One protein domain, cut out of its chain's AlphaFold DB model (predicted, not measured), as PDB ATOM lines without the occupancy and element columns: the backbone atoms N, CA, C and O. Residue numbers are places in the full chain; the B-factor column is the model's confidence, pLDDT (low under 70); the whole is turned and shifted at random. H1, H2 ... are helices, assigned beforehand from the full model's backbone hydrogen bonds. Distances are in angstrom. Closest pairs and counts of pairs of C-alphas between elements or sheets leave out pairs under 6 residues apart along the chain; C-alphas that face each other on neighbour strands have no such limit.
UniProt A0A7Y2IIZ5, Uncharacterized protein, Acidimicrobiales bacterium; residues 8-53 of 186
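Overview. This is residues 8 to 53 of the 186 residues of an uncharacterized protein of Acidimicrobiales bacterium (UniProt A0A7Y2IIZ5). Three helices follow one another in an open C: two short ones, H1 and H2, make a corner, and a long one, H3, makes a second corner with H2, turns back to the side of H2 that H1 comes from, and sticks out as an arm from residue 39 on. The space between H1 and H3 is open. The printed part has 46 residues, with three named helices in the order H1, H2, H3 and no named strand, and its class is all helix. It is loose, with a radius of gyration of the C-alphas of 12.1 A, and spans 31 by 25 by 19 A.

Arrangement. Start with H1, residues 8 to 16, and go on to H2, residues 20 to 27: they are close but not clearly touching, and their closest C-alphas, those of Leu 16 and Glu 22, are 5.5 A apart. They run opposite ways at a steep tilt of 54 degrees. Next look at H3, residues 32 to 52, which is close to H2 but not clearly touching it; their closest C-alphas, those of Leu 27 and Leu 35, are 7.1 A apart. These two run opposite ways at a steep tilt of 59 degrees. H1 and H3 are apart. In H2 and H3 every O i to N i+4 pair is within hydrogen-bond range; in H1, 4 of 5 are.

Along the chain. Find C-alpha 8 at (41.927, -9.180, -81.793); from there H1 runs 13.1 A to C-alpha 16. H2 runs 10.4 A, from C-alpha 20 at (26.638, -19.232, -92.769) to C-alpha 27. H3 runs 30.0 A, from C-alpha 32 to C-alpha 52 at (30.415, 7.133, -96.938).

Size, cuts and confidence. The two C-alphas farthest apart, those of Arg 29 and Arg 53, are 33.2 A apart. Residues 39 to 53, of which 39 to 52 belong to H3, stand free. Both links are tight, and the printed part has no cut. The mean pLDDT of the printed part is 93.4, and no printed residue is under 70.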
ATOM      1  N   ARG A   8      41.688  -7.747 -81.558       91.81
ATOM      2  CA  ARG A   8      41.927  -9.180 -81.793       91.81
ATOM      3  C   ARG A   8      40.654 -10.017 -81.641       91.81
ATOM      4  O   ARG A   8      40.426 -10.909 -82.454       91.81
ATOM      5  N   ARG A   9      39.842  -9.742 -80.614       90.56
ATOM      6  CA  ARG A   9      38.567 -10.440 -80.377       90.56
ATOM      7  C   ARG A   9      37.544 -10.095 -81.459       90.56
ATOM      8  O   ARG A   9      36.909 -11.005 -81.976       90.56
ATOM      9  N   LEU A  10      37.469  -8.825 -81.862       90.44
ATOM     10  CA  LEU A  10      36.597  -8.386 -82.959       90.44
ATOM     11  C   LEU A  10      36.949  -9.088 -84.279       90.44
ATOM     12  O   LEU A  10      36.078  -9.651 -84.934       90.44
ATOM     13  N   ASN A  11      38.237  -9.160 -84.624       90.88
ATOM     14  CA  ASN A  11      38.698  -9.853 -85.829       90.88
ATOM     15  C   ASN A  11      38.422 -11.361 -85.795       90.88
ATOM     16  O   ASN A  11      38.177 -11.966 -86.837       90.88
ATOM     17  N   ALA A  12      38.486 -11.987 -84.617       90.81
ATOM     18  CA  ALA A  12      38.131 -13.393 -84.462       90.81
ATOM     19  C   ALA A  12      36.627 -13.614 -84.683       90.81
ATOM     20  O   ALA A  12      36.264 -14.506 -85.445       90.81
ATOM     21  N   ALA A  13      35.770 -12.766 -84.105       89.00
ATOM     22  CA  ALA A  13      34.324 -12.813 -84.326       89.00
ATOM     23  C   ALA A  13      33.963 -12.584 -85.805       89.00
ATOM     24  O   ALA A  13      33.224 -13.369 -86.387       89.00
ATOM     25  N   ALA A  14      34.572 -11.590 -86.459       90.12
ATOM     26  CA  ALA A  14      34.338 -11.304 -87.876       90.12
ATOM     27  C   ALA A  14      34.702 -12.475 -88.811       90.12
ATOM     28  O   ALA A  14      34.121 -12.612 -89.885       90.12
ATOM     29  N   LYS A  15      35.653 -13.338 -88.426       90.19
ATOM     30  CA  LYS A  15      35.975 -14.549 -89.198       90.19
ATOM     31  C   LYS A  15      34.861 -15.591 -89.143       90.19
ATOM     32  O   LYS A  15      34.651 -16.255 -90.153       90.19
ATOM     33  N   LEU A  16      34.161 -15.711 -88.013       89.88
ATOM     34  CA  LEU A  16      33.009 -16.611 -87.881       89.88
ATOM     35  C   LEU A  16      31.877 -16.185 -88.818       89.88
ATOM     36  O   LEU A  16      31.208 -17.030 -89.393       89.88
ATOM     37  N   LEU A  17      31.737 -14.879 -89.067       89.25
ATOM     38  CA  LEU A  17      30.677 -14.348 -89.925       89.25
ATOM     39  C   LEU A  17      30.841 -14.652 -91.429       89.25
ATOM     40  O   LEU A  17      30.004 -14.251 -92.233       89.25
ATOM     41  N   ARG A  18      31.919 -15.337 -91.832       88.38
ATOM     42  CA  ARG A  18      32.165 -15.728 -93.232       88.38
ATOM     43  C   ARG A  18      31.474 -17.028 -93.629       88.38
ATOM     44  O   ARG A  18      31.274 -17.254 -94.818       88.38
ATOM     45  N   ASP A  19      31.158 -17.876 -92.655       91.44
ATOM     46  CA  ASP A  19      30.475 -19.146 -92.868       91.44
ATOM     47  C   ASP A  19      29.050 -19.054 -92.323       91.44
ATOM     48  O   ASP A  19      28.847 -18.697 -91.166       91.44
ATOM     49  N   VAL A  20      28.054 -19.380 -93.148       88.50
ATOM     50  CA  VAL A  20      26.638 -19.232 -92.769       88.50
ATOM     51  C   VAL A  20      26.275 -20.122 -91.573       88.50
ATOM     52  O   VAL A  20      25.474 -19.713 -90.735       88.50
ATOM     53  N   GLY A  21      26.885 -21.304 -91.444       92.88
ATOM     54  CA  GLY A  21      26.637 -22.207 -90.320       92.88
ATOM     55  C   GLY A  21      27.261 -21.721 -89.009       92.88
ATOM     56  O   GLY A  21      26.690 -21.930 -87.938       92.88
ATOM     57  N   GLU A  22      28.420 -21.066 -89.061       93.31
ATOM     58  CA  GLU A  22      29.005 -20.372 -87.904       93.31
ATOM     59  C   GLU A  22      28.212 -19.105 -87.542       93.31
ATOM     60  O   GLU A  22      27.981 -18.861 -86.359       93.31
ATOM     61  N   VAL A  23      27.729 -18.337 -88.530       92.38
ATOM     62  CA  VAL A  23      26.821 -17.196 -88.299       92.38
ATOM     63  C   VAL A  23      25.588 -17.662 -87.536       92.38
ATOM     64  O   VAL A  23      25.283 -17.104 -86.486       92.38
ATOM     65  N   GLN A  24      24.915 -18.707 -88.021       94.00
ATOM     66  CA  GLN A  24      23.725 -19.246 -87.372       94.00
ATOM     67  C   GLN A  24      24.018 -19.651 -85.922       94.00
ATOM     68  O   GLN A  24      23.305 -19.224 -85.021       94.00
ATOM     69  N   ARG A  25      25.117 -20.375 -85.673       93.69
ATOM     70  CA  ARG A  25      25.525 -20.769 -84.314       93.69
ATOM     71  C   ARG A  25      25.817 -19.590 -83.390       93.69
ATOM     72  O   ARG A  25      25.628 -19.715 -82.184       93.69
ATOM     73  N   VAL A  26      26.316 -18.469 -83.911       92.94
ATOM     74  CA  VAL A  26      26.493 -17.239 -83.124       92.94
ATOM     75  C   VAL A  26      25.135 -16.620 -82.802       92.94
ATOM     76  O   VAL A  26      24.890 -16.293 -81.643       92.94
ATOM     77  N   LEU A  27      24.259 -16.486 -83.800       94.44
ATOM     78  CA  LEU A  27      22.941 -15.864 -83.643       94.44
ATOM     79  C   LEU A  27      22.012 -16.678 -82.730       94.44
ATOM     80  O   LEU A  27      21.293 -16.088 -81.938       94.44
ATOM     81  N   GLU A  28      22.090 -18.011 -82.744       95.94
ATOM     82  CA  GLU A  28      21.342 -18.908 -81.841       95.94
ATOM     83  C   GLU A  28      21.682 -18.721 -80.352       95.94
ATOM     84  O   GLU A  28      20.986 -19.245 -79.483       95.94
ATOM     85  N   ARG A  29      22.768 -18.005 -80.034       95.62
ATOM     86  CA  ARG A  29      23.147 -17.682 -78.651       95.62
ATOM     87  C   ARG A  29      22.594 -16.352 -78.160       95.62
ATOM     88  O   ARG A  29      22.782 -16.064 -76.980       95.62
ATOM     89  N   LEU A  30      22.012 -15.560 -79.051       96.44
ATOM     90  CA  LEU A  30      21.441 -14.260 -78.741       96.44
ATOM     91  C   LEU A  30      19.973 -14.421 -78.350       96.44
ATOM     92  O   LEU A  30      19.274 -15.281 -78.888       96.44
ATOM     93  N   ASP A  31      19.507 -13.593 -77.425       97.81
ATOM     94  CA  ASP A  31      18.073 -13.448 -77.183       97.81
ATOM     95  C   ASP A  31      17.395 -12.553 -78.241       97.81
ATOM     96  O   ASP A  31      18.042 -11.958 -79.104       97.81
ATOM     97  N   GLU A  32      16.064 -12.450 -78.194       96.81
ATOM     98  CA  GLU A  32      15.287 -11.671 -79.170       96.81
ATOM     99  C   GLU A  32      15.644 -10.176 -79.188       96.81
ATOM    100  O   GLU A  32      15.638  -9.543 -80.246       96.81
ATOM    101  N   ALA A  33      15.977  -9.591 -78.033       97.50
ATOM    102  CA  ALA A  33      16.357  -8.184 -77.961       97.50
ATOM    103  C   ALA A  33      17.751  -7.969 -78.568       97.50
ATOM    104  O   ALA A  33      17.979  -7.005 -79.299       97.50
ATOM    105  N   GLU A  34      18.681  -8.885 -78.312       96.56
ATOM    106  CA  GLU A  34      20.015  -8.893 -78.908       96.56
ATOM    107  C   GLU A  34      19.970  -9.123 -80.425       96.56
ATOM    108  O   GLU A  34      20.691  -8.449 -81.166       96.56
ATOM    109  N   LEU A  35      19.091 -10.007 -80.908       96.62
ATOM    110  CA  LEU A  35      18.846 -10.218 -82.337       96.62
ATOM    111  C   LEU A  35      18.278  -8.964 -83.006       96.62
ATOM    112  O   LEU A  35      18.753  -8.574 -84.076       96.62
ATOM    113  N   ALA A  36      17.309  -8.298 -82.373       95.12
ATOM    114  CA  ALA A  36      16.750  -7.046 -82.875       95.12
ATOM    115  C   ALA A  36      17.822  -5.948 -82.974       95.12
ATOM    116  O   ALA A  36      17.962  -5.322 -84.028       95.12
ATOM    117  N   ASN A  37      18.638  -5.787 -81.926       95.88
ATOM    118  CA  ASN A  37      19.765  -4.852 -81.914       95.88
ATOM    119  C   ASN A  37      20.769  -5.165 -83.030       95.88
ATOM    120  O   ASN A  37      21.205  -4.265 -83.749       95.88
ATOM    121  N   ALA A  38      21.129  -6.439 -83.209       94.38
ATOM    122  CA  ALA A  38      22.041  -6.853 -84.269       94.38
ATOM    123  C   ALA A  38      21.477  -6.516 -85.656       94.38
ATOM    124  O   ALA A  38      22.195  -5.967 -86.491       94.38
ATOM    125  N   ALA A  39      20.193  -6.792 -85.897       92.75
ATOM    126  CA  ALA A  39      19.543  -6.501 -87.169       92.75
ATOM    127  C   ALA A  39      19.509  -4.994 -87.474       92.75
ATOM    128  O   ALA A  39      19.767  -4.592 -88.609       92.75
ATOM    129  N   GLU A  40      19.219  -4.156 -86.477       94.25
ATOM    130  CA  GLU A  40      19.244  -2.696 -86.616       94.25
ATOM    131  C   GLU A  40      20.643  -2.177 -86.947       94.25
ATOM    132  O   GLU A  40      20.817  -1.475 -87.945       94.25
ATOM    133  N   VAL A  41      21.656  -2.601 -86.187       95.44
ATOM    134  CA  VAL A  41      23.046  -2.180 -86.406       95.44
ATOM    135  C   VAL A  41      23.570  -2.660 -87.759       95.44
ATOM    136  O   VAL A  41      24.290  -1.924 -88.428       95.44
ATOM    137  N   ILE A  42      23.202  -3.865 -88.211       93.62
ATOM    138  CA  ILE A  42      23.578  -4.355 -89.547       93.62
ATOM    139  C   ILE A  42      23.032  -3.424 -90.633       93.62
ATOM    140  O   ILE A  42      23.802  -3.000 -91.497       93.62
ATOM    141  N   ARG A  43      21.740  -3.073 -90.576       92.31
ATOM    142  CA  ARG A  43      21.122  -2.151 -91.545       92.31
ATOM    143  C   ARG A  43      21.771  -0.772 -91.493       92.31
ATOM    144  O   ARG A  43      22.105  -0.226 -92.538       92.31
ATOM    145  N   GLN A  44      22.014  -0.246 -90.293       94.12
ATOM    146  CA  GLN A  44      22.692   1.037 -90.112       94.12
ATOM    147  C   GLN A  44      24.088   1.028 -90.747       94.12
ATOM    148  O   GLN A  44      24.403   1.912 -91.537       94.12
ATOM    149  N   VAL A  45      24.905   0.008 -90.472       95.38
ATOM    150  CA  VAL A  45      26.261  -0.108 -91.032       95.38
ATOM    151  C   VAL A  45      26.233  -0.253 -92.557       95.38
ATOM    152  O   VAL A  45      27.113   0.284 -93.229       95.38
ATOM    153  N   GLN A  46      25.257  -0.971 -93.123       94.31
ATOM    154  CA  GLN A  46      25.072  -1.044 -94.577       94.31
ATOM    155  C   GLN A  46      24.769   0.341 -95.166       94.31
ATOM    156  O   GLN A  46      25.437   0.753 -96.113       94.31
ATOM    157  N   SER A  47      23.833   1.082 -94.569       94.69
ATOM    158  CA  SER A  47      23.486   2.439 -95.001       94.69
ATOM    159  C   SER A  47      24.654   3.414 -94.875       94.69
ATOM    160  O   SER A  47      24.956   4.141 -95.816       94.69
ATOM    161  N   GLU A  48      25.361   3.412 -93.746       95.50
ATOM    162  CA  GLU A  48      26.499   4.306 -93.509       95.50
ATOM    163  C   GLU A  48      27.640   4.067 -94.499       95.50
ATOM    164  O   GLU A  48      28.254   5.025 -94.960       95.50
ATOM    165  N   ARG A  49      27.913   2.810 -94.871       95.19
ATOM    166  CA  ARG A  49      28.925   2.485 -95.892       95.19
ATOM    167  C   ARG A  49      28.545   3.028 -97.263       95.19
ATOM    168  O   ARG A  49      29.373   3.679 -97.896       95.19
ATOM    169  N   ALA A  50      27.287   2.839 -97.649       95.38
ATOM    170  CA  ALA A  50      26.753   3.333 -98.907       95.38
ATOM    171  C   ALA A  50      26.762   4.867 -98.986       95.38
ATOM    172  O   ALA A  50      26.988   5.421-100.053       95.38
ATOM    173  N   VAL A  51      26.553   5.567 -97.865       94.88
ATOM    174  CA  VAL A  51      26.670   7.035 -97.789       94.88
ATOM    175  C   VAL A  51      28.132   7.482 -97.810       94.88
ATOM    176  O   VAL A  51      28.469   8.472 -98.451       94.88
ATOM    177  N   ALA A  52      29.009   6.769 -97.100       94.25
ATOM    178  CA  ALA A  52      30.415   7.133 -96.938       94.25
ATOM    179  C   ALA A  52      31.285   6.819 -98.165       94.25
ATOM    180  O   ALA A  52      32.478   7.137 -98.170       94.25
ATOM    181  N   ARG A  53      30.723   6.181 -99.195       92.12
ATOM    182  CA  ARG A  53      31.438   5.933-100.446       92.12
ATOM    183  C   ARG A  53      31.796   7.249-101.147       92.12
ATOM    184  O   ARG A  53      31.060   8.231-101.089       92.12
TER     185      ARG A  53